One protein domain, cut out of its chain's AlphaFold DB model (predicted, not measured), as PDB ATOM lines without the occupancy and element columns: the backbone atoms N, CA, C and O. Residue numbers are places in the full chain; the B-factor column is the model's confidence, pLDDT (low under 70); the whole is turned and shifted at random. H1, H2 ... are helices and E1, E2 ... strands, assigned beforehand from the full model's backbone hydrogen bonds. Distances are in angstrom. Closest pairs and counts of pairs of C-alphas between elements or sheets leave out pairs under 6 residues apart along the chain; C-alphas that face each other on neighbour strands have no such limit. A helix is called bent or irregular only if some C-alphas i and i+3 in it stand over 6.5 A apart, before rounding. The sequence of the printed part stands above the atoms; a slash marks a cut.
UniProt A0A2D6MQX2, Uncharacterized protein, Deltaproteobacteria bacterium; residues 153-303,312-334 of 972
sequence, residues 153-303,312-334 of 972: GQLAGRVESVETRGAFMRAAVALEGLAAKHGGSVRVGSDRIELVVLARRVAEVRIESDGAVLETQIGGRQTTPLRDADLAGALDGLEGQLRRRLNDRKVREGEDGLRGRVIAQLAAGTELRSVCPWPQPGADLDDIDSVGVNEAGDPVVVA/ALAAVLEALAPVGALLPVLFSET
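What this domain is: This is residues 153 to 303 and 312 to 334 of the 972 residues of an uncharacterized protein of Deltaproteobacteria bacterium (UniProt A0A2D6MQX2). Two lobes sit end to end: the larger is a five-stranded sheet, E1 to E5, with the long helices H2 and H3 side by side over one face, and the smaller is a three-stranded sheet, E6 to E8, held between H5 on one face and H6 on the other. H3, the short H4 and H5 make an arch from the larger lobe to the smaller, and E1 meets E6 where the lobes join. The printed part has 174 residues with six named helices and eight named strands, in the order H1 H2 E1 E2 E3 E4 E5 H3 H4 H5 E6 E7 E8 H6. Both sheets are antiparallel, in the orders E1 E2 E3 E4 E5 and E6 E7 E8, and the class is mixed, helices and strands. The whole is compact, with a radius of gyration of the C-alphas of 16.4 A and spans of 46 by 37 by 29 A.

Where its parts are: Find C-alpha 153 at (-19.979, 37.164, 27.670), where H1, residues 153 to 156, begins. H2, residues 162 to 182, is the longest helix and covers 30.1 A. Five strands follow: E1 at 185 to 188, E2 at 192 to 197, E3 at 200 to 208, E4 at 211 to 216 and E5 at 222 to 225. E3, the longest at 22.8 A, bends by 53 degrees at residue 203. From C-alpha 231 at (-34.275, 48.891, 27.117), H3 runs 22.2 A to residue 246. H4 is residues 249 to 253, and H5, residues 255 to 268, spans 19.8 A. E6 is 272 to 277, E7 is 290 to 294 and E8 is 299 to 303. H6, residues 312 to 330, spans 23.3 A and ends at C-alpha 330, (-25.016, 23.001, 28.204); it has a kink of 54 degrees near residue 324 and is irregular, with C-alphas 325 and 328 7.1 A apart.

How they stand to each other: Begin with E1 to E5, a meander, each strand the antiparallel neighbour of the one before. In the hairpin of E1 and E2 look for N 187 and O 194 at 2.9 A; in that of E2 and E3, N 195 and O 203 at 2.8 A; in that of E3 and E4, N 204 and O 215 at 2.8 A; in that of E4 and E5, N 214 and O 224 at 2.8 A. H2 and H3 are on the same face, two layers with the sheet, at heights over the sheet of 8.8 A and 9.1 A, and both run along the strands. They touch, closest at the C-alphas of Ala 171 and Leu 231, 7.3 A, at a shallow tilt of 23 degrees, the same way. H1 is on that face too, and touches H2, closest at the C-alphas of Ala 156 and Arg 165, 5.6 A. H4 is close to but not clearly touching H5, where the C-alphas of Val 251 and Gly 257, their closest, are 5.5 A apart. The closest C-alphas of E1 and E6 are Ser 185 and Pro 277, 5.9 A. E6 E7 E8 is a second meander; its hairpins show N 273 and O 293 at 2.8 A and N 300 and O 292 at 2.8 A. H5 and H6 lie on opposite faces of it, three layers in all, at heights over the sheet of 9.5 A and 8.4 A. H5 runs along the strands and H6 slantwise to them, at 39 degrees to E8 on the local plane. In H2, H4 and H5 every O i to N i+4 pair is within hydrogen-bond range; H3 has 11 of 12 and H6 11 of 15, and H1 is too short for such a pair.

The domain as a whole: The two C-alphas farthest apart, of Ala 229 and Ala 296, are 48.4 A apart. Residues 304 to 311 are not printed, and C-alphas 303 and 312 are 8.9 A apart across this cut. Of the links printed whole, the one from E6 to E7, residues 278 to 289, is long and the others are tight. The mean pLDDT of the printed part is 90.4, and residue 284 alone is under 70.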
ATOM      1  N   GLY A 153     -21.151  36.313  27.433       86.94
ATOM      2  CA  GLY A 153     -19.979  37.164  27.670       86.94
ATOM      3  C   GLY A 153     -18.949  37.151  26.529       86.94
ATOM      4  O   GLY A 153     -18.300  38.167  26.280       86.94
ATOM      5  N   GLN A 154     -18.813  36.038  25.799       88.50
ATOM      6  CA  GLN A 154     -17.970  35.955  24.598       88.50
ATOM      7  C   GLN A 154     -18.599  36.659  23.387       88.50
ATOM      8  O   GLN A 154     -17.855  37.176  22.556       88.50
ATOM      9  N   LEU A 155     -19.934  36.716  23.287       88.94
ATOM     10  CA  LEU A 155     -20.623  37.573  22.313       88.94
ATOM     11  C   LEU A 155     -20.463  39.054  22.668       88.94
ATOM     12  O   LEU A 155     -19.995  39.831  21.841       88.94
ATOM     13  N   ALA A 156     -20.748  39.437  23.915       89.62
ATOM     14  CA  ALA A 156     -20.603  40.815  24.389       89.62
ATOM     15  C   ALA A 156     -19.173  41.358  24.201       89.62
ATOM     16  O   ALA A 156     -18.984  42.535  23.894       89.62
ATOM     17  N   GLY A 157     -18.156  40.498  24.320       89.06
ATOM     18  CA  GLY A 157     -16.761  40.839  24.031       89.06
ATOM     19  C   GLY A 157     -16.477  41.281  22.587       89.06
ATOM     20  O   GLY A 157     -15.423  41.869  22.357       89.06
ATOM     21  N   ARG A 158     -17.391  41.033  21.637       89.00
ATOM     22  CA  ARG A 158     -17.293  41.463  20.228       89.00
ATOM     23  C   ARG A 158     -17.974  42.805  19.948       89.00
ATOM     24  O   ARG A 158     -17.638  43.443  18.962       89.00
ATOM     25  N   VAL A 159     -18.904  43.241  20.800       88.75
ATOM     26  CA  VAL A 159     -19.554  44.558  20.683       88.75
ATOM     27  C   VAL A 159     -18.524  45.625  21.043       88.75
ATOM     28  O   VAL A 159     -18.059  45.635  22.183       88.75
ATOM     29  N   GLU A 160     -18.142  46.506  20.116       87.88
ATOM     30  CA  GLU A 160     -17.050  47.470  20.338       87.88
ATOM     31  C   GLU A 160     -17.395  48.531  21.395       87.88
ATOM     32  O   GLU A 160     -16.643  48.720  22.361       87.88
ATOM     33  N   SER A 161     -18.559  49.173  21.249       89.06
ATOM     34  CA  SER A 161     -19.062  50.207  22.160       89.06
ATOM     35  C   SER A 161     -19.258  49.674  23.581       89.06
ATOM     36  O   SER A 161     -19.937  48.672  23.808       89.06
ATOM     37  N   VAL A 162     -18.694  50.377  24.568       89.81
ATOM     38  CA  VAL A 162     -18.810  50.020  25.993       89.81
ATOM     39  C   VAL A 162     -20.244  50.193  26.504       89.81
ATOM     40  O   VAL A 162     -20.684  49.404  27.338       89.81
ATOM     41  N   GLU A 163     -20.974  51.185  25.990       89.00
ATOM     42  CA  GLU A 163     -22.384  51.418  26.321       89.00
ATOM     43  C   GLU A 163     -23.254  50.293  25.760       89.00
ATOM     44  O   GLU A 163     -23.923  49.593  26.516       89.00
ATOM     45  N   THR A 164     -23.145  50.017  24.458       89.00
ATOM     46  CA  THR A 164     -23.916  48.958  23.792       89.00
ATOM     47  C   THR A 164     -23.580  47.570  24.341       89.00
ATOM     48  O   THR A 164     -24.468  46.735  24.486       89.00
ATOM     49  N   ARG A 165     -22.325  47.322  24.748       91.81
ATOM     50  CA  ARG A 165     -21.926  46.107  25.481       91.81
ATOM     51  C   ARG A 165     -22.600  46.016  26.857       91.81
ATOM     52  O   ARG A 165     -22.965  44.923  27.290       91.81
ATOM     53  N   GLY A 166     -22.779  47.148  27.538       91.25
ATOM     54  CA  GLY A 166     -23.557  47.257  28.772       91.25
ATOM     55  C   GLY A 166     -25.039  46.948  28.548       91.25
ATOM     56  O   GLY A 166     -25.593  46.104  29.254       91.25
ATOM     57  N   ALA A 167     -25.652  47.559  27.531       90.94
ATOM     58  CA  ALA A 167     -27.031  47.296  27.127       90.94
ATOM     59  C   ALA A 167     -27.255  45.820  26.764       90.94
ATOM     60  O   ALA A 167     -28.151  45.194  27.325       90.94
ATOM     61  N   PHE A 168     -26.391  45.237  25.927       93.19
ATOM     62  CA  PHE A 168     -26.412  43.824  25.537       93.19
ATOM     63  C   PHE A 168     -26.354  42.884  26.751       93.19
ATOM     64  O   PHE A 168     -27.186  41.988  26.878       93.19
ATOM     65  N   MET A 169     -25.427  43.109  27.693       94.00
ATOM     66  CA  MET A 169     -25.315  42.266  28.892       94.00
ATOM     67  C   MET A 169     -26.515  42.398  29.838       94.00
ATOM     68  O   MET A 169     -26.908  41.410  30.455       94.00
ATOM     69  N   ARG A 170     -27.122  43.587  29.962       93.62
ATOM     70  CA  ARG A 170     -28.356  43.752  30.752       93.62
ATOM     71  C   ARG A 170     -29.571  43.154  30.045       93.62
ATOM     72  O   ARG A 170     -30.421  42.589  30.722       93.62
ATOM     73  N   ALA A 171     -29.636  43.242  28.716       94.06
ATOM     74  CA  ALA A 171     -30.668  42.592  27.918       94.06
ATOM     75  C   ALA A 171     -30.592  41.067  28.080       94.06
ATOM     76  O   ALA A 171     -31.607  40.461  28.398       94.06
ATOM     77  N   ALA A 172     -29.401  40.463  27.992       94.06
ATOM     78  CA  ALA A 172     -29.198  39.032  28.237       94.06
ATOM     79  C   ALA A 172     -29.752  38.585  29.607       94.06
ATOM     80  O   ALA A 172     -30.609  37.708  29.664       94.06
ATOM     81  N   VAL A 173     -29.362  39.265  30.693       94.94
ATOM     82  CA  VAL A 173     -29.855  38.975  32.058       94.94
ATOM     83  C   VAL A 173     -31.368  39.214  32.199       94.94
ATOM     84  O   VAL A 173     -32.042  38.531  32.971       94.94
ATOM     85  N   ALA A 174     -31.941  40.160  31.452       95.00
ATOM     86  CA  ALA A 174     -33.386  40.366  31.431       95.00
ATOM     87  C   ALA A 174     -34.130  39.257  30.668       95.00
ATOM     88  O   ALA A 174     -35.176  38.810  31.134       95.00
ATOM     89  N   LEU A 175     -33.584  38.764  29.549       96.00
ATOM     90  CA  LEU A 175     -34.113  37.588  28.855       96.00
ATOM     91  C   LEU A 175     -34.016  36.339  29.749       96.00
ATOM     92  O   LEU A 175     -34.980  35.584  29.822       96.00
ATOM     93  N   GLU A 176     -32.923  36.156  30.498       94.44
ATOM     94  CA  GLU A 176     -32.783  35.077  31.497       94.44
ATOM     95  C   GLU A 176     -33.866  35.183  32.588       94.44
ATOM     96  O   GLU A 176     -34.492  34.185  32.957       94.44
ATOM     97  N   GLY A 177     -34.153  36.401  33.057       95.94
ATOM     98  CA  GLY A 177     -35.243  36.678  33.993       95.94
ATOM     99  C   GLY A 177     -36.635  36.382  33.420       95.94
ATOM    100  O   GLY A 177     -37.462  35.786  34.109       95.94
ATOM    101  N   LEU A 178     -36.893  36.747  32.159       95.69
ATOM    102  CA  LEU A 178     -38.144  36.433  31.457       95.69
ATOM    103  C   LEU A 178     -38.298  34.924  31.228       95.69
ATOM    104  O   LEU A 178     -39.381  34.390  31.458       95.69
ATOM    105  N   ALA A 179     -37.223  34.225  30.858       94.06
ATOM    106  CA  ALA A 179     -37.199  32.771  30.744       94.06
ATOM    107  C   ALA A 179     -37.574  32.108  32.079       94.06
ATOM    108  O   ALA A 179     -38.575  31.396  32.151       94.06
ATOM    109  N   ALA A 180     -36.860  32.422  33.165       92.06
ATOM    110  CA  ALA A 180     -37.143  31.866  34.490       92.06
ATOM    111  C   ALA A 180     -38.577  32.161  34.982       92.06
ATOM    112  O   ALA A 180     -39.184  31.341  35.669       92.06
ATOM    113  N   LYS A 181     -39.141  33.317  34.608       92.50
ATOM    114  CA  LYS A 181     -40.502  33.751  34.964       92.50
ATOM    115  C   LYS A 181     -41.613  33.052  34.175       92.50
ATOM    116  O   LYS A 181     -42.725  32.925  34.686       92.50
ATOM    117  N   HIS A 182     -41.333  32.631  32.944       91.12
ATOM    118  CA  HIS A 182     -42.337  32.152  31.988       91.12
ATOM    119  C   HIS A 182     -42.163  30.685  31.559       91.12
ATOM    120  O   HIS A 182     -42.840  30.245  30.633       91.12
ATOM    121  N   GLY A 183     -41.284  29.925  32.224       86.88
ATOM    122  CA  GLY A 183     -40.952  28.553  31.817       86.88
ATOM    123  C   GLY A 183     -40.206  28.516  30.479       86.88
ATOM    124  O   GLY A 183     -40.438  27.628  29.667       86.88
ATOM    125  N   GLY A 184     -39.392  29.542  30.227       91.12
ATOM    126  CA  GLY A 184     -38.630  29.755  29.005       91.12
ATOM    127  C   GLY A 184     -37.181  29.253  29.065       91.12
ATOM    128  O   GLY A 184     -36.746  28.655  30.047       91.12
ATOM    129  N   SER A 185     -36.415  29.577  28.024       92.44
ATOM    130  CA  SER A 185     -34.978  29.306  27.895       92.44
ATOM    131  C   SER A 185     -34.269  30.474  27.211       92.44
ATOM    132  O   SER A 185     -34.891  31.208  26.440       92.44
ATOM    133  N   VAL A 186     -32.966  30.625  27.453       92.88
ATOM    134  CA  VAL A 186     -32.104  31.565  26.723       92.88
ATOM    135  C   VAL A 186     -30.988  30.794  26.035       92.88
ATOM    136  O   VAL A 186     -30.180  30.137  26.688       92.88
ATOM    137  N   ARG A 187     -30.933  30.896  24.705       90.25
ATOM    138  CA  ARG A 187     -29.888  30.285  23.875       90.25
ATOM    139  C   ARG A 187     -28.830  31.314  23.502       90.25
ATOM    140  O   ARG A 187     -29.125  32.501  23.371       90.25
ATOM    141  N   VAL A 188     -27.611  30.848  23.242       89.19
ATOM    142  CA  VAL A 188     -26.521  31.682  22.720       89.19
ATOM    143  C   VAL A 188     -26.050  31.115  21.383       89.19
ATOM    144  O   VAL A 188     -25.534  30.001  21.315       89.19
ATOM    145  N   GLY A 189     -26.258  31.883  20.316       87.62
ATOM    146  CA  GLY A 189     -25.810  31.566  18.964       87.62
ATOM    147  C   GLY A 189     -24.404  32.086  18.655       87.62
ATOM    148  O   GLY A 189     -23.634  32.480  19.531       87.62
ATOM    149  N   SER A 190     -24.070  32.118  17.366       84.56
ATOM    150  CA  SER A 190     -22.790  32.623  16.848       84.56
ATOM    151  C   SER A 190     -22.603  34.137  17.004       84.56
ATOM    152  O   SER A 190     -21.467  34.609  17.015       84.56
ATOM    153  N   ASP A 191     -23.706  34.875  17.082       88.31
ATOM    154  CA  ASP A 191     -23.850  36.307  16.776       88.31
ATOM    155  C   ASP A 191     -25.016  36.968  17.544       88.31
ATOM    156  O   ASP A 191     -25.198  38.185  17.487       88.31
ATOM    157  N   ARG A 192     -25.812  36.167  18.266       92.00
ATOM    158  CA  ARG A 192     -27.068  36.575  18.901       92.00
ATOM    159  C   ARG A 192     -27.404  35.752  20.143       92.00
ATOM    160  O   ARG A 192     -26.909  34.637  20.309       92.00
ATOM    161  N   ILE A 193     -28.267  36.299  20.990       94.06
ATOM    162  CA  ILE A 193     -28.880  35.633  22.146       94.06
ATOM    163  C   ILE A 193     -30.379  35.516  21.873       94.06
ATOM    164  O   ILE A 193     -30.991  36.495  21.465       94.06
ATOM    165  N   GLU A 194     -30.983  34.352  22.086       94.69
ATOM    166  CA  GLU A 194     -32.383  34.089  21.723       94.69
ATOM    167  C   GLU A 194     -33.192  33.734  22.976       94.69
ATOM    168  O   GLU A 194     -32.848  32.788  23.683       94.69
ATOM    169  N   LEU A 195     -34.272  34.475  23.247       95.31
ATOM    170  CA  LEU A 195     -35.286  34.087  24.228       95.31
ATOM    171  C   LEU A 195     -36.307  33.181  23.548       95.31
ATOM    172  O   LEU A 195     -36.859  33.516  22.495       95.31
ATOM    173  N   VAL A 196     -36.591  32.058  24.198       93.75
ATOM    174  CA  VAL A 196     -37.512  31.030  23.720       93.75
ATOM    175  C   VAL A 196     -38.512  30.717  24.821       93.75
ATOM    176  O   VAL A 196     -38.143  30.594  25.989       93.75
ATOM    177  N   VAL A 197     -39.787  30.600  24.458       91.81
ATOM    178  CA  VAL A 197     -40.888  30.266  25.369       91.81
ATOM    179  C   VAL A 197     -41.879  29.379  24.615       91.81
ATOM    180  O   VAL A 197     -42.316  29.741  23.525       91.81
ATOM    181  N   LEU A 198     -42.233  28.224  25.196       86.94
ATOM    182  CA  LEU A 198     -43.075  27.189  24.568       86.94
ATOM    183  C   LEU A 198     -42.580  26.787  23.161       86.94
ATOM    184  O   LEU A 198     -43.287  26.949  22.170       86.94
ATOM    185  N   ALA A 199     -41.327  26.324  23.083       84.25
ATOM    186  CA  ALA A 199     -40.621  25.888  21.864       84.25
ATOM    187  C   ALA A 199     -40.467  26.930  20.735       84.25
ATOM    188  O   ALA A 199     -39.852  26.649  19.705       84.25
ATOM    189  N   ARG A 200     -40.972  28.155  20.918       88.50
ATOM    190  CA  ARG A 200     -40.876  29.240  19.937       88.50
ATOM    191  C   ARG A 200     -39.842  30.256  20.383       88.50
ATOM    192  O   ARG A 200     -39.878  30.701  21.533       88.50
ATOM    193  N   ARG A 201     -38.977  30.689  19.467       91.94
ATOM    194  CA  ARG A 201     -38.258  31.954  19.622       91.94
ATOM    195  C   ARG A 201     -39.288  33.085  19.687       91.94
ATOM    196  O   ARG A 201     -40.310  33.061  19.000       91.94
ATOM    197  N   VAL A 202     -39.072  34.013  20.609       93.44
ATOM    198  CA  VAL A 202     -40.024  35.092  20.933       93.44
ATOM    199  C   VAL A 202     -39.365  36.466  20.905       93.44
ATOM    200  O   VAL A 202     -40.026  37.456  20.585       93.44
ATOM    201  N   ALA A 203     -38.060  36.510  21.178       94.88
ATOM    202  CA  ALA A 203     -37.192  37.642  20.902       94.88
ATOM    203  C   ALA A 203     -35.747  37.168  20.675       94.88
ATOM    204  O   ALA A 203     -35.342  36.134  21.209       94.88
ATOM    205  N   GLU A 204     -34.953  37.942  19.942       95.06
ATOM    206  CA  GLU A 204     -33.501  37.781  19.855       95.06
ATOM    207  C   GLU A 204     -32.780  39.117  20.069       95.06
ATOM    208  O   GLU A 204     -33.268  40.174  19.683       95.06
ATOM    209  N   VAL A 205     -31.601  39.073  20.680       94.75
ATOM    210  CA  VAL A 205     -30.651  40.184  20.726       94.75
ATOM    211  C   VAL A 205     -29.510  39.864  19.772       94.75
ATOM    212  O   VAL A 205     -28.693  38.989  20.066       94.75
ATOM    213  N   ARG A 206     -29.455  40.559  18.634       93.62
ATOM    214  CA  ARG A 206     -28.447  40.370  17.580       93.62
ATOM    215  C   ARG A 206     -27.360  41.440  17.670       93.62
ATOM    216  O   ARG A 206     -27.658  42.601  17.945       93.62
ATOM    217  N   ILE A 207     -26.107  41.046  17.442       91.12
ATOM    218  CA  ILE A 207     -24.984  41.974  17.248       91.12
ATOM    219  C   ILE A 207     -24.938  42.373  15.771       91.12
ATOM    220  O   ILE A 207     -24.988  41.513  14.894       91.12
ATOM    221  N   GLU A 208     -24.813  43.669  15.508       89.06
ATOM    222  CA  GLU A 208     -24.691  44.243  14.164       89.06
ATOM    223  C   GLU A 208     -23.403  45.079  14.088       89.06
ATOM    224  O   GLU A 208     -22.735  45.264  15.108       89.06
ATOM    225  N   SER A 209     -23.004  45.556  12.903       80.12
ATOM    226  CA  SER A 209     -21.735  46.295  12.739       80.12
ATOM    227  C   SER A 209     -21.640  47.515  13.656       80.12
ATOM    228  O   SER A 209     -20.586  47.783  14.230       80.12
ATOM    229  N   ASP A 210     -22.769  48.195  13.843       76.81
ATOM    230  CA  ASP A 210     -22.834  49.514  14.469       76.81
ATOM    231  C   ASP A 210     -23.371  49.433  15.915       76.81
ATOM    232  O   ASP A 210     -23.546  50.451  16.588       76.81
ATOM    233  N   GLY A 211     -23.640  48.221  16.426       87.38
ATOM    234  CA  GLY A 211     -24.156  48.025  17.779       87.38
ATOM    235  C   GLY A 211     -24.860  46.688  18.019       87.38
ATOM    236  O   GLY A 211     -24.333  45.614  17.735       87.38
ATOM    237  N   ALA A 212     -26.042  46.752  18.630       90.94
ATOM    238  CA  ALA A 212     -26.890  45.596  18.891       90.94
ATOM    239  C   ALA A 212     -28.371  45.994  18.848       90.94
ATOM    240  O   ALA A 212     -28.734  47.120  19.205       90.94
ATOM    241  N   VAL A 213     -29.226  45.055  18.453       93.56
ATOM    242  CA  VAL A 213     -30.678  45.243  18.331       93.56
ATOM    243  C   VAL A 213     -31.423  44.162  19.101       93.56
ATOM    244  O   VAL A 213     -30.998  43.008  19.117       93.56
ATOM    245  N   LEU A 214     -32.536  44.530  19.733       94.31
ATOM    246  CA  LEU A 214     -33.538  43.604  20.252       94.31
ATOM    247  C   LEU A 214     -34.635  43.463  19.198       94.31
ATOM    248  O   LEU A 214     -35.350  44.420  18.910       94.31
ATOM    249  N   GLU A 215     -34.776  42.276  18.633       94.44
ATOM    250  CA  GLU A 215     -35.874  41.919  17.748       94.44
ATOM    251  C   GLU A 215     -36.921  41.124  18.534       94.44
ATOM    252  O   GLU A 215     -36.595  40.098  19.126       94.44
ATOM    253  N   THR A 216     -38.179  41.566  18.541       92.81
ATOM    254  CA  THR A 216     -39.312  40.795  19.073       92.81
ATOM    255  C   THR A 216     -40.115  40.183  17.928       92.81
ATOM    256  O   THR A 216     -40.193  40.738  16.830       92.81
ATOM    257  N   GLN A 217     -40.677  38.996  18.171       88.81
ATOM    258  CA  GLN A 217     -41.356  38.184  17.152       88.81
ATOM    259  C   GLN A 217     -42.827  37.875  17.507       88.81
ATOM    260  O   GLN A 217     -43.576  37.350  16.680       88.81
ATOM    261  N   ILE A 218     -43.283  38.211  18.722       82.44
ATOM    262  CA  ILE A 218     -44.688  38.059  19.131       82.44
ATOM    263  C   ILE A 218     -45.498  39.287  18.700       82.44
ATOM    264  O   ILE A 218     -45.259  40.394  19.168       82.44
ATOM    265  N   GLY A 219     -46.541  39.071  17.893       73.38
ATOM    266  CA  GLY A 219     -47.457  40.138  17.456       73.38
ATOM    267  C   GLY A 219     -46.972  40.931  16.238       73.38
ATOM    268  O   GLY A 219     -47.571  41.943  15.896       73.38
ATOM    269  N   GLY A 220     -45.909  40.462  15.584       78.81
ATOM    270  CA  GLY A 220     -45.226  41.132  14.481       78.81
ATOM    271  C   GLY A 220     -43.716  41.118  14.715       78.81
ATOM    272  O   GLY A 220     -43.269  40.923  15.842       78.81
ATOM    273  N   ARG A 221     -42.927  41.312  13.653       87.00
ATOM    274  CA  ARG A 221     -41.478  41.516  13.775       87.00
ATOM    275  C   ARG A 221     -41.230  42.987  14.090       87.00
ATOM    276  O   ARG A 221     -41.506  43.831  13.240       87.00
ATOM    277  N   GLN A 222     -40.725  43.293  15.280       88.81
ATOM    278  CA  GLN A 222     -40.313  44.649  15.661       88.81
ATOM    279  C   GLN A 222     -38.824  44.632  16.007       88.81
ATOM    280  O   GLN A 222     -38.377  43.731  16.711       88.81
ATOM    281  N   THR A 223     -38.056  45.610  15.527       91.94
ATOM    282  CA  THR A 223     -36.608  45.699  15.772       91.94
ATOM    283  C   THR A 223     -36.293  47.014  16.478       91.94
ATOM    284  O   THR A 223     -36.509  48.087  15.921       91.94
ATOM    285  N   THR A 224     -35.769  46.923  17.699       89.88
ATOM    286  CA  THR A 224     -35.487  48.058  18.585       89.88
ATOM    287  C   THR A 224     -33.978  48.156  18.842       89.88
ATOM    288  O   THR A 224     -33.404  47.224  19.414       89.88
ATOM    289  N   PRO A 225     -33.304  49.259  18.468       89.94
ATOM    290  CA  PRO A 225     -31.895  49.478  18.802       89.94
ATOM    291  C   PRO A 225     -31.650  49.468  20.316       89.94
ATOM    292  O   PRO A 225     -32.367  50.121  21.075       89.94
ATOM    293  N   LEU A 226     -30.621  48.750  20.779       86.69
ATOM    294  CA  LEU A 226     -30.333  48.625  22.210       86.69
ATOM    295  C   LEU A 226     -29.594  49.850  22.759       86.69
ATOM    296  O   LEU A 226     -28.367  49.943  22.692       86.69
ATOM    297  N   ARG A 227     -30.366  50.760  23.358       85.12
ATOM    298  CA  ARG A 227     -29.899  51.937  24.103       85.12
ATOM    299  C   ARG A 227     -30.249  51.821  25.586       85.12
ATOM    300  O   ARG A 227     -31.223  51.165  25.958       85.12
ATOM    301  N   ASP A 228     -29.467  52.477  26.443       78.75
ATOM    302  CA  ASP A 228     -29.620  52.383  27.903       78.75
ATOM    303  C   ASP A 228     -30.957  52.938  28.428       78.75
ATOM    304  O   ASP A 228     -31.461  52.433  29.430       78.75
ATOM    305  N   ALA A 229     -31.543  53.929  27.745       81.00
ATOM    306  CA  ALA A 229     -32.823  54.537  28.114       81.00
ATOM    307  C   ALA A 229     -34.037  53.654  27.766       81.00
ATOM    308  O   ALA A 229     -34.942  53.488  28.583       81.00
ATOM    309  N   ASP A 230     -34.039  53.063  26.568       83.31
ATOM    310  CA  ASP A 230     -35.232  52.455  25.961       83.31
ATOM    311  C   ASP A 230     -35.413  50.971  26.336       83.31
ATOM    312  O   ASP A 230     -36.518  50.426  26.277       83.31
ATOM    313  N   LEU A 231     -34.329  50.318  26.779       86.75
ATOM    314  CA  LEU A 231     -34.275  48.891  27.117       86.75
ATOM    315  C   LEU A 231     -35.387  48.443  28.082       86.75
ATOM    316  O   LEU A 231     -35.951  47.367  27.896       86.75
ATOM    317  N   ALA A 232     -35.711  49.245  29.102       89.50
ATOM    318  CA  ALA A 232     -36.732  48.883  30.086       89.50
ATOM    319  C   ALA A 232     -38.131  48.781  29.450       89.50
ATOM    320  O   ALA A 232     -38.781  47.745  29.568       89.50
ATOM    321  N   GLY A 233     -38.549  49.804  28.697       89.31
ATOM    322  CA  GLY A 233     -39.853  49.817  28.026       89.31
ATOM    323  C   GLY A 233     -39.984  48.728  26.956       89.31
ATOM    324  O   GLY A 233     -41.047  48.122  26.820       89.31
ATOM    325  N   ALA A 234     -38.896  48.418  26.244       90.06
ATOM    326  CA  ALA A 234     -38.874  47.326  25.272       90.06
ATOM    327  C   ALA A 234     -39.056  45.942  25.933       90.06
ATOM    328  O   ALA A 234     -39.786  45.097  25.411       90.06
ATOM    329  N   LEU A 235     -38.441  45.717  27.100       93.06
ATOM    330  CA  LEU A 235     -38.587  44.480  27.876       93.06
ATOM    331  C   LEU A 235     -39.973  44.350  28.527       93.06
ATOM    332  O   LEU A 235     -40.562  43.272  28.474       93.06
ATOM    333  N   ASP A 236     -40.523  45.434  29.082       93.19
ATOM    334  CA  ASP A 236     -41.885  45.448  29.635       93.19
ATOM    335  C   ASP A 236     -42.936  45.196  28.533       93.19
ATOM    336  O   ASP A 236     -43.893  44.440  28.731       93.19
ATOM    337  N   GLY A 237     -42.727  45.759  27.335       91.50
ATOM    338  CA  GLY A 237     -43.542  45.492  26.147       91.50
ATOM    339  C   GLY A 237     -43.490  44.025  25.708       91.50
ATOM    340  O   GLY A 237     -44.542  43.413  25.485       91.50
ATOM    341  N   LEU A 238     -42.290  43.437  25.661       93.56
ATOM    342  CA  LEU A 238     -42.077  42.010  25.391       93.56
ATOM    343  C   LEU A 238     -42.751  41.123  26.450       93.56
ATOM    344  O   LEU A 238     -43.404  40.141  26.095       93.56
ATOM    345  N   GLU A 239     -42.688  41.470  27.739       94.94
ATOM    346  CA  GLU A 239     -43.415  40.727  28.775       94.94
ATOM    347  C   GLU A 239     -44.940  40.840  28.592       94.94
ATOM    348  O   GLU A 239     -45.667  39.849  28.705       94.94
ATOM    349  N   GLY A 240     -45.443  42.025  28.239       93.12
ATOM    350  CA  GLY A 240     -46.852  42.242  27.907       93.12
ATOM    351  C   GLY A 240     -47.321  41.452  26.675       93.12
ATOM    352  O   GLY A 240     -48.479  41.032  26.609       93.12
ATOM    353  N   GLN A 241     -46.444  41.213  25.698       92.12
ATOM    354  CA  GLN A 241     -46.686  40.304  24.570       92.12
ATOM    355  C   GLN A 241     -46.659  38.829  25.021       92.12
ATOM    356  O   GLN A 241     -47.586  38.077  24.712       92.12
ATOM    357  N   LEU A 242     -45.660  38.427  25.816       93.25
ATOM    358  CA  LEU A 242     -45.509  37.069  26.353       93.25
ATOM    359  C   LEU A 242     -46.703  36.631  27.200       93.25
ATOM    360  O   LEU A 242     -47.267  35.567  26.953       93.25
ATOM    361  N   ARG A 243     -47.145  37.463  28.150       92.81
ATOM    362  CA  ARG A 243     -48.332  37.187  28.977       92.81
ATOM    363  C   ARG A 243     -49.582  36.963  28.125       92.81
ATOM    364  O   ARG A 243     -50.366  36.070  28.434       92.81
ATOM    365  N   ARG A 244     -49.767  37.737  27.047       92.00
ATOM    366  CA  ARG A 244     -50.891  37.564  26.109       92.00
ATOM    367  C   ARG A 244     -50.783  36.253  25.323       92.00
ATOM    368  O   ARG A 244     -51.776  35.538  25.251       92.00
ATOM    369  N   ARG A 245     -49.593  35.896  24.819       89.94
ATOM    370  CA  ARG A 245     -49.342  34.620  24.116       89.94
ATOM    371  C   ARG A 245     -49.559  33.402  25.021       89.94
ATOM    372  O   ARG A 245     -50.249  32.470  24.628       89.94
ATOM    373  N   LEU A 246     -48.986  33.404  26.224       90.06
ATOM    374  CA  LEU A 246     -49.107  32.308  27.196       90.06
ATOM    375  C   LEU A 246     -50.547  32.112  27.675       90.06
ATOM    376  O   LEU A 246     -50.972  30.991  27.946       90.06
ATOM    377  N   ASN A 247     -51.307  33.206  27.741       89.81
ATOM    378  CA  ASN A 247     -52.729  33.159  28.019       89.81
ATOM    379  C   ASN A 247     -53.580  32.772  26.799       89.81
ATOM    380  O   ASN A 247     -54.791  32.721  26.973       89.81
ATOM    381  N   ASP A 248     -53.043  32.469  25.607       90.25
ATOM    382  CA  ASP A 248     -53.835  31.977  24.464       90.25
ATOM    383  C   ASP A 248     -54.231  30.491  24.636       90.25
ATOM    384  O   ASP A 248     -53.542  29.696  25.264       90.25
ATOM    385  N   ARG A 249     -55.403  30.106  24.117       88.44
ATOM    386  CA  ARG A 249     -55.992  28.769  24.214       88.44
ATOM    387  C   ARG A 249     -55.352  27.838  23.197       88.44
ATOM    388  O   ARG A 249     -54.997  26.727  23.557       88.44
ATOM    389  N   LYS A 250     -55.155  28.321  21.968       87.81
ATOM    390  CA  LYS A 250     -54.510  27.564  20.885       87.81
ATOM    391  C   LYS A 250     -53.066  27.222  21.261       87.81
ATOM    392  O   LYS A 250     -52.659  26.076  21.127       87.81
ATOM    393  N   VAL A 251     -52.346  28.186  21.843       88.69
ATOM    394  CA  VAL A 251     -50.996  27.983  22.398       88.69
ATOM    395  C   VAL A 251     -51.006  27.069  23.630       88.69
ATOM    396  O   VAL A 251     -50.153  26.198  23.731       88.69
ATOM    397  N   ARG A 252     -51.946  27.234  24.574       88.38
ATOM    398  CA  ARG A 252     -51.990  26.419  25.803       88.38
ATOM    399  C   ARG A 252     -52.386  24.962  25.557       88.38
ATOM    400  O   ARG A 252     -51.836  24.084  26.213       88.38
ATOM    401  N   GLU A 253     -53.380  24.708  24.712       87.25
ATOM    402  CA  GLU A 253     -53.986  23.376  24.558       87.25
ATOM    403  C   GLU A 253     -53.372  22.555  23.416       87.25
ATOM    404  O   GLU A 253     -53.300  21.343  23.577       87.25
ATOM    405  N   GLY A 254     -52.858  23.182  22.349       90.81
ATOM    406  CA  GLY A 254     -52.116  22.487  21.284       90.81
ATOM    407  C   GLY A 254     -50.625  22.268  21.587       90.81
ATOM    408  O   GLY A 254     -50.139  22.578  22.681       90.81
ATOM    409  N   GLU A 255     -49.894  21.772  20.583       91.38
ATOM    410  CA  GLU A 255     -48.501  21.305  20.696       91.38
ATOM    411  C   GLU A 255     -47.539  22.241  21.467       91.38
ATOM    412  O   GLU A 255     -46.879  21.773  22.394       91.38
ATOM    413  N   ASP A 256     -47.486  23.552  21.162       90.75
ATOM    414  CA  ASP A 256     -46.668  24.557  21.888       90.75
ATOM    415  C   ASP A 256     -46.773  24.380  23.426       90.75
ATOM    416  O   ASP A 256     -45.776  24.370  24.157       90.75
ATOM    417  N   GLY A 257     -48.004  24.229  23.924       91.06
ATOM    418  CA  GLY A 257     -48.329  24.109  25.342       91.06
ATOM    419  C   GLY A 257     -48.162  22.696  25.894       91.06
ATOM    420  O   GLY A 257     -47.783  22.553  27.058       91.06
ATOM    421  N   LEU A 258     -48.405  21.660  25.083       91.88
ATOM    422  CA  LEU A 258     -48.083  20.268  25.424       91.88
ATOM    423  C   LEU A 258     -46.581  20.123  25.700       91.88
ATOM    424  O   LEU A 258     -46.190  19.680  26.781       91.88
ATOM    425  N   ARG A 259     -45.750  20.603  24.770       92.81
ATOM    426  CA  ARG A 259     -44.283  20.615  24.853       92.81
ATOM    427  C   ARG A 259     -43.809  21.296  26.132       92.81
ATOM    428  O   ARG A 259     -43.067  20.701  26.911       92.81
ATOM    429  N   GLY A 260     -44.325  22.494  26.421       91.88
ATOM    430  CA  GLY A 260     -44.028  23.206  27.667       91.88
ATOM    431  C   GLY A 260     -44.399  22.437  28.942       91.88
ATOM    432  O   GLY A 260     -43.605  22.413  29.883       91.88
ATOM    433  N   ARG A 261     -45.568  21.777  28.985       91.69
ATOM    434  CA  ARG A 261     -45.990  20.969  30.147       91.69
ATOM    435  C   ARG A 261     -45.083  19.758  30.368       91.69
ATOM    436  O   ARG A 261     -44.651  19.540  31.498       91.69
ATOM    437  N   VAL A 262     -44.768  19.007  29.311       93.12
ATOM    438  CA  VAL A 262     -43.912  17.808  29.395       93.12
ATOM    439  C   VAL A 262     -42.496  18.175  29.840       93.12
ATOM    440  O   VAL A 262     -41.954  17.537  30.740       93.12
ATOM    441  N   ILE A 263     -41.907  19.242  29.291       92.31
ATOM    442  CA  ILE A 263     -40.577  19.712  29.712       92.31
ATOM    443  C   ILE A 263     -40.591  20.151  31.185       92.31
ATOM    444  O   ILE A 263     -39.694  19.779  31.942       92.31
ATOM    445  N   ALA A 264     -41.617  20.892  31.621       90.12
ATOM    446  CA  ALA A 264     -41.750  21.310  33.017       90.12
ATOM    447  C   ALA A 264     -41.908  20.115  33.977       90.12
ATOM    448  O   ALA A 264     -41.341  20.128  35.068       90.12
ATOM    449  N   GLN A 265     -42.622  19.065  33.563       91.44
ATOM    450  CA  GLN A 265     -42.740  17.812  34.311       91.44
ATOM    451  C   GLN A 265     -41.402  17.068  34.403       91.44
ATOM    452  O   GLN A 265     -41.014  16.660  35.495       91.44
ATOM    453  N   LEU A 266     -40.666  16.939  33.296       91.19
ATOM    454  CA  LEU A 266     -39.346  16.298  33.276       91.19
ATOM    455  C   LEU A 266     -38.302  17.073  34.100       91.19
ATOM    456  O   LEU A 266     -37.453  16.453  34.732       91.19
ATOM    457  N   ALA A 267     -38.391  18.406  34.145       87.94
ATOM    458  CA  ALA A 267     -37.539  19.265  34.974       87.94
ATOM    459  C   ALA A 267     -37.915  19.271  36.470       87.94
ATOM    460  O   ALA A 267     -37.071  19.587  37.309       87.94
ATOM    461  N   ALA A 268     -39.168  18.946  36.812       87.25
ATOM    462  CA  ALA A 268     -39.642  18.808  38.193       87.25
ATOM    463  C   ALA A 268     -39.525  17.370  38.738       87.25
ATOM    464  O   ALA A 268     -39.566  17.168  39.954       87.25
ATOM    465  N   GLY A 269     -39.411  16.377  37.853       83.62
ATOM    466  CA  GLY A 269     -39.231  14.967  38.190       83.62
ATOM    467  C   GLY A 269     -37.812  14.624  38.656       83.62
ATOM    468  O   GLY A 269     -36.891  15.434  38.611       83.62
ATOM    469  N   THR A 270     -37.623  13.383  39.103       77.81
ATOM    470  CA  THR A 270     -36.324  12.874  39.585       77.81
ATOM    471  C   THR A 270     -35.488  12.172  38.511       77.81
ATOM    472  O   THR A 270     -34.372  11.750  38.796       77.81
ATOM    473  N   GLU A 271     -36.019  12.007  37.297       86.06
ATOM    474  CA  GLU A 271     -35.409  11.184  36.243       86.06
ATOM    475  C   GLU A 271     -34.258  11.884  35.503       86.06
ATOM    476  O   GLU A 271     -33.254  11.248  35.177       86.06
ATOM    477  N   LEU A 272     -34.396  13.192  35.251       93.81
ATOM    478  CA  LEU A 272     -33.417  14.009  34.537       93.81
ATOM    479  C   LEU A 272     -32.940  15.164  35.424       93.81
ATOM    480  O   LEU A 272     -33.728  15.989  35.877       93.81
ATOM    481  N   ARG A 273     -31.623  15.266  35.631       94.00
ATOM    482  CA  ARG A 273     -30.973  16.443  36.235       94.00
ATOM    483  C   ARG A 273     -30.435  17.380  35.153       94.00
ATOM    484  O   ARG A 273     -30.169  16.950  34.034       94.00
ATOM    485  N   SER A 274     -30.238  18.654  35.510       93.31
ATOM    486  CA  SER A 274     -29.751  19.704  34.595       93.31
ATOM    487  C   SER A 274     -30.547  19.771  33.284       93.31
ATOM    488  O   SER A 274     -29.971  19.747  32.204       93.31
ATOM    489  N   VAL A 275     -31.879  19.815  33.375       94.12
ATOM    490  CA  VAL A 275     -32.751  19.907  32.196       94.12
ATOM    491  C   VAL A 275     -32.590  21.282  31.535       94.12
ATOM    492  O   VAL A 275     -32.887  22.308  32.145       94.12
ATOM    493  N   CYS A 276     -32.098  21.295  30.295       92.50
ATOM    494  CA  CYS A 276     -31.879  22.485  29.472       92.50
ATOM    495  C   CYS A 276     -32.939  22.548  28.352       92.50
ATOM    496  O   CYS A 276     -32.754  21.882  27.324       92.50
ATOM    497  N   PRO A 277     -34.032  23.321  28.526       93.12
ATOM    498  CA  PRO A 277     -35.089  23.459  27.523       93.12
ATOM    499  C   PRO A 277     -34.590  24.080  26.209       93.12
ATOM    500  O   PRO A 277     -33.849  25.063  26.229       93.12
ATOM    501  N   TRP A 278     -35.042  23.508  25.087       92.25
ATOM    502  CA  TRP A 278     -34.799  23.891  23.685       92.25
ATOM    503  C   TRP A 278     -33.347  24.325  23.401       92.25
ATOM    504  O   TRP A 278     -33.043  25.522  23.395       92.25
ATOM    505  N   PRO A 279     -32.420  23.372  23.204       89.38
ATOM    506  CA  PRO A 279     -30.982  23.632  23.244       89.38
ATOM    507  C   PRO A 279     -30.394  24.297  21.988       89.38
ATOM    508  O   PRO A 279     -29.229  24.693  22.029       89.38
ATOM    509  N   GLN A 280     -31.119  24.378  20.863       88.44
ATOM    510  CA  GLN A 280     -30.512  24.635  19.550       88.44
ATOM    511  C   GLN A 280     -30.688  26.095  19.081       88.44
ATOM    512  O   GLN A 280     -31.787  26.497  18.706       88.44
ATOM    513  N   PRO A 281     -29.630  26.931  19.054       86.62
ATOM    514  CA  PRO A 281     -29.758  28.309  18.589       86.62
ATOM    515  C   PRO A 281     -30.041  28.384  17.082       86.62
ATOM    516  O   PRO A 281     -29.517  27.598  16.292       86.62
ATOM    517  N   GLY A 282     -30.833  29.375  16.678       82.62
ATOM    518  CA  GLY A 282     -31.148  29.704  15.290       82.62
ATOM    519  C   GLY A 282     -32.292  28.919  14.648       82.62
ATOM    520  O   GLY A 282     -32.601  29.198  13.491       82.62
ATOM    521  N   ALA A 283     -32.917  27.985  15.368       75.75
ATOM    522  CA  ALA A 283     -34.133  27.298  14.941       75.75
ATOM    523  C   ALA A 283     -35.390  27.958  15.539       75.75
ATOM    524  O   ALA A 283     -35.414  28.327  16.715       75.75
ATOM    525  N   ASP A 284     -36.440  28.063  14.723       66.56
ATOM    526  CA  ASP A 284     -37.805  28.348  15.163       66.56
ATOM    527  C   ASP A 284     -38.581  27.025  15.157       66.56
ATOM    528  O   ASP A 284     -38.537  26.325  14.150       66.56
ATOM    529  N   LEU A 285     -39.294  26.700  16.248       70.56
ATOM    530  CA  LEU A 285     -39.906  25.379  16.480       70.56
ATOM    531  C   LEU A 285     -38.872  24.237  16.471       70.56
ATOM    532  O   LEU A 285     -38.946  23.342  15.638       70.56
ATOM    533  N   ASP A 286     -37.917  24.269  17.411       78.31
ATOM    534  CA  ASP A 286     -36.835  23.277  17.520       78.31
ATOM    535  C   ASP A 286     -37.321  21.835  17.381       78.31
ATOM    536  O   ASP A 286     -38.297  21.423  18.014       78.31
ATOM    537  N   ASP A 287     -36.550  21.026  16.662       90.75
ATOM    538  CA  ASP A 287     -36.790  19.589  16.619       90.75
ATOM    539  C   ASP A 287     -36.575  18.942  17.995       90.75
ATOM    540  O   ASP A 287     -37.331  18.053  18.389       90.75
ATOM    541  N   ILE A 288     -35.595  19.442  18.757       93.88
ATOM    542  CA  ILE A 288     -35.263  18.983  20.108       93.88
ATOM    543  C   ILE A 288     -35.894  19.890  21.167       93.88
ATOM    544  O   ILE A 288     -35.612  21.083  21.250       93.88
ATOM    545  N   ASP A 289     -36.698  19.295  22.043       94.94
ATOM    546  CA  ASP A 289     -37.439  19.999  23.088       94.94
ATOM    547  C   ASP A 289     -36.630  20.274  24.347       94.94
ATOM    548  O   ASP A 289     -36.808  21.302  24.998       94.94
ATOM    549  N   SER A 290     -35.718  19.374  24.699       95.31
ATOM    550  CA  SER A 290     -34.805  19.568  25.819       95.31
ATOM    551  C   SER A 290     -33.613  18.634  25.696       95.31
ATOM    552  O   SER A 290     -33.688  17.588  25.052       95.31
ATOM    553  N   VAL A 291     -32.535  18.955  26.402       96.06
ATOM    554  CA  VAL A 291     -31.616  17.920  26.894       96.06
ATOM    555  C   VAL A 291     -31.677  17.833  28.412       96.06
ATOM    556  O   VAL A 291     -32.136  18.762  29.072       96.06
ATOM    557  N   GLY A 292     -31.226  16.716  28.965       96.25
ATOM    558  CA  GLY A 292     -30.993  16.520  30.392       96.25
ATOM    559  C   GLY A 292     -29.957  15.421  30.609       96.25
ATOM    560  O   GLY A 292     -29.424  14.864  29.649       96.25
ATOM    561  N   VAL A 293     -29.670  15.092  31.863       96.56
ATOM    562  CA  VAL A 293     -28.739  14.016  32.232       96.56
ATOM    563  C   VAL A 293     -29.468  13.023  33.129       96.56
ATOM    564  O   VAL A 293     -30.043  13.423  34.141       96.56
ATOM    565  N   ASN A 294     -29.456  11.739  32.769       94.56
ATOM    566  CA  ASN A 294     -30.116  10.693  33.556       94.56
ATOM    567  C   ASN A 294     -29.359  10.387  34.865       94.56
ATOM    568  O   ASN A 294     -28.266  10.907  35.111       94.56
ATOM    569  N   GLU A 295     -29.903   9.499  35.707       92.56
ATOM    570  CA  GLU A 295     -29.246   9.073  36.952       92.56
ATOM    571  C   GLU A 295     -27.782   8.638  36.721       92.56
ATOM    572  O   GLU A 295     -26.871   9.205  37.335       92.56
ATOM    573  N   ALA A 296     -27.552   7.740  35.754       92.69
ATOM    574  CA  ALA A 296     -26.249   7.170  35.397       92.69
ATOM    575  C   ALA A 296     -25.201   8.188  34.890       92.69
ATOM    576  O   ALA A 296     -24.001   7.888  34.894       92.69
ATOM    577  N   GLY A 297     -25.622   9.403  34.526       94.88
ATOM    578  CA  GLY A 297     -24.759  10.476  34.026       94.88
ATOM    579  C   GLY A 297     -24.707  10.590  32.507       94.88
ATOM    580  O   GLY A 297     -23.929  11.396  31.998       94.88
ATOM    581  N   ASP A 298     -25.509   9.811  31.789       95.38
ATOM    582  CA  ASP A 298     -25.571   9.811  30.332       95.38
ATOM    583  C   ASP A 298     -26.582  10.878  29.842       95.38
ATOM    584  O   ASP A 298     -27.632  11.073  30.471       95.38
ATOM    585  N   PRO A 299     -26.282  11.617  28.757       96.62
ATOM    586  CA  PRO A 299     -27.157  12.663  28.243       96.62
ATOM    587  C   PRO A 299     -28.406  12.074  27.580       96.62
ATOM    588  O   PRO A 299     -28.334  11.101  26.829       96.62
ATOM    589  N   VAL A 300     -29.550  12.708  27.821       97.31
ATOM    590  CA  VAL A 300     -30.841  12.378  27.211       97.31
ATOM    591  C   VAL A 300     -31.300  13.560  26.366       97.31
ATOM    592  O   VAL A 300     -31.323  14.694  26.842       97.31
ATOM    593  N   VAL A 301     -31.652  13.287  25.113       97.38
ATOM    594  CA  VAL A 301     -32.269  14.220  24.166       97.38
ATOM    595  C   VAL A 301     -33.769  13.944  24.150       97.38
ATOM    596  O   VAL A 301     -34.182  12.816  23.892       97.38
ATOM    597  N   VAL A 302     -34.574  14.967  24.423       97.62
ATOM    598  CA  VAL A 302     -36.035  14.874  24.514       97.62
ATOM    599  C   VAL A 302     -36.674  15.545  23.301       97.62
ATOM    600  O   VAL A 302     -36.290  16.662  22.954       97.62
ATOM    601  N   ALA A 303     -37.676  14.909  22.698       97.56
ATOM    602  CA  ALA A 303     -38.548  15.514  21.690       97.56
ATOM    603  C   ALA A 303     -40.015  15.198  22.011       97.56
ATOM    604  O   ALA A 303     -40.340  14.061  22.357       97.56
ATOM    605  N   ALA A 312     -41.098  14.173  11.767       94.81
ATOM    606  CA  ALA A 312     -40.587  14.590  13.070       94.81
ATOM    607  C   ALA A 312     -39.395  13.732  13.525       94.81
ATOM    608  O   ALA A 312     -38.401  14.279  14.002       94.81
ATOM    609  N   LEU A 313     -39.441  12.405  13.334       96.00
ATOM    610  CA  LEU A 313     -38.307  11.524  13.639       96.00
ATOM    611  C   LEU A 313     -37.076  11.857  12.780       96.00
ATOM    612  O   LEU A 313     -35.964  11.909  13.305       96.00
ATOM    613  N   ALA A 314     -37.263  12.118  11.484       95.25
ATOM    614  CA  ALA A 314     -36.190  12.518  10.577       95.25
ATOM    615  C   ALA A 314     -35.477  13.790  11.065       95.25
ATOM    616  O   ALA A 314     -34.251  13.798  11.199       95.25
ATOM    617  N   ALA A 315     -36.239  14.835  11.392       93.94
ATOM    618  CA  ALA A 315     -35.686  16.113  11.829       93.94
ATOM    619  C   ALA A 315     -35.010  16.024  13.215       93.94
ATOM    620  O   ALA A 315     -33.884  16.498  13.385       93.94
ATOM    621  N   VAL A 316     -35.621  15.312  14.173       95.75
ATOM    622  CA  VAL A 316     -35.030  15.008  15.494       95.75
ATOM    623  C   VAL A 316     -33.684  14.299  15.360       95.75
ATOM    624  O   VAL A 316     -32.723  14.659  16.043       95.75
ATOM    625  N   LEU A 317     -33.583  13.316  14.463       95.38
ATOM    626  CA  LEU A 317     -32.337  12.595  14.223       95.38
ATOM    627  C   LEU A 317     -31.274  13.487  13.565       95.38
ATOM    628  O   LEU A 317     -30.123  13.468  14.005       95.38
ATOM    629  N   GLU A 318     -31.618  14.306  12.564       93.06
ATOM    630  CA  GLU A 318     -30.657  15.248  11.961       93.06
ATOM    631  C   GLU A 318     -30.149  16.300  12.970       93.06
ATOM    632  O   GLU A 318     -28.965  16.662  12.937       93.06
ATOM    633  N   ALA A 319     -30.986  16.717  13.928       92.00
ATOM    634  CA  ALA A 319     -30.631  17.641  15.007       92.00
ATOM    635  C   ALA A 319     -29.696  17.044  16.088       92.00
ATOM    636  O   ALA A 319     -29.026  17.795  16.806       92.00
ATOM    637  N   LEU A 320     -29.553  15.712  16.180       91.88
ATOM    638  CA  LEU A 320     -28.666  15.071  17.168       91.88
ATOM    639  C   LEU A 320     -27.194  15.469  17.024       91.88
ATOM    640  O   LEU A 320     -26.497  15.605  18.030       91.88
ATOM    641  N   ALA A 321     -26.695  15.653  15.799       89.19
ATOM    642  CA  ALA A 321     -25.296  16.022  15.584       89.19
ATOM    643  C   ALA A 321     -24.990  17.477  16.019       89.19
ATOM    644  O   ALA A 321     -24.004  17.670  16.738       89.19
ATOM    645  N   PRO A 322     -25.810  18.491  15.663       87.38
ATOM    646  CA  PRO A 322     -25.748  19.823  16.265       87.38
ATOM    647  C   PRO A 322     -25.847  19.821  17.795       87.38
ATOM    648  O   PRO A 322     -24.954  20.348  18.457       87.38
ATOM    649  N   VAL A 323     -26.878  19.191  18.372       89.88
ATOM    650  CA  VAL A 323     -27.093  19.192  19.832       89.88
ATOM    651  C   VAL A 323     -25.972  18.455  20.569       89.88
ATOM    652  O   VAL A 323     -25.491  18.945  21.591       89.88
ATOM    653  N   GLY A 324     -25.462  17.354  20.009       89.94
ATOM    654  CA  GLY A 324     -24.297  16.621  20.515       89.94
ATOM    655  C   GLY A 324     -23.040  17.486  20.671       89.94
ATOM    656  O   GLY A 324     -22.286  17.307  21.628       89.94
ATOM    657  N   ALA A 325     -22.834  18.468  19.787       87.19
ATOM    658  CA  ALA A 325     -21.730  19.426  19.892       87.19
ATOM    659  C   ALA A 325     -21.942  20.495  20.986       87.19
ATOM    660  O   ALA A 325     -20.967  21.091  21.445       87.19
ATOM    661  N   LEU A 326     -23.185  20.730  21.423       87.62
ATOM    662  CA  LEU A 326     -23.537  21.715  22.452       87.62
ATOM    663  C   LEU A 326     -23.514  21.136  23.878       87.62
ATOM    664  O   LEU A 326     -23.252  21.884  24.824       87.62
ATOM    665  N   LEU A 327     -23.712  19.819  24.048       90.44
ATOM    666  CA  LEU A 327     -23.729  19.141  25.361       90.44
ATOM    667  C   LEU A 327     -22.568  19.521  26.310       90.44
ATOM    668  O   LEU A 327     -22.841  19.720  27.495       90.44
ATOM    669  N   PRO A 328     -21.298  19.677  25.864       89.06
ATOM    670  CA  PRO A 328     -20.193  20.044  26.758       89.06
ATOM    671  C   PRO A 328     -20.316  21.443  27.380       89.06
ATOM    672  O   PRO A 328     -19.690  21.704  28.405       89.06
ATOM    673  N   VAL A 329     -21.088  22.345  26.763       86.62
ATOM    674  CA  VAL A 329     -21.341  23.702  27.278       86.62
ATOM    675  C   VAL A 329     -22.670  23.770  28.025       86.62
ATOM    676  O   VAL A 329     -22.707  24.349  29.109       86.62
ATOM    677  N   LEU A 330     -23.720  23.110  27.519       89.31
ATOM    678  CA  LEU A 330     -25.016  23.001  28.204       89.31
ATOM    679  C   LEU A 330     -24.877  22.355  29.594       89.31
ATOM    680  O   LEU A 330     -25.491  22.812  30.551       89.31
ATOM    681  N   PHE A 331     -23.999  21.356  29.729       91.94
ATOM    682  CA  PHE A 331     -23.721  20.668  30.995       91.94
ATOM    683  C   PHE A 331     -22.412  21.112  31.670       91.94
ATOM    684  O   PHE A 331     -21.867  20.391  32.505       91.94
ATOM    685  N   SER A 332     -21.894  22.303  31.344       89.19
ATOM    686  CA  SER A 332     -20.631  22.807  31.918       89.19
ATOM    687  C   SER A 332     -20.689  23.074  33.432       89.19
ATOM    688  O   SER A 332     -19.654  23.015  34.097       89.19
ATOM    689  N   GLU A 333     -21.884  23.300  33.988       89.12
ATOM    690  CA  GLU A 333     -22.130  23.443  35.434       89.12
ATOM    691  C   GLU A 333     -22.761  22.186  36.076       89.12
ATOM    692  O   GLU A 333     -23.053  22.168  37.273       89.12
ATOM    693  N   THR A 334     -22.969  21.105  35.311       92.69
ATOM    694  CA  THR A 334     -23.607  19.876  35.806       92.69
ATOM    695  C   THR A 334     -22.680  19.085  36.727       92.69
ATOM    696  O   THR A 334     -21.547  18.743  36.379       92.69
TER     697      THR A 334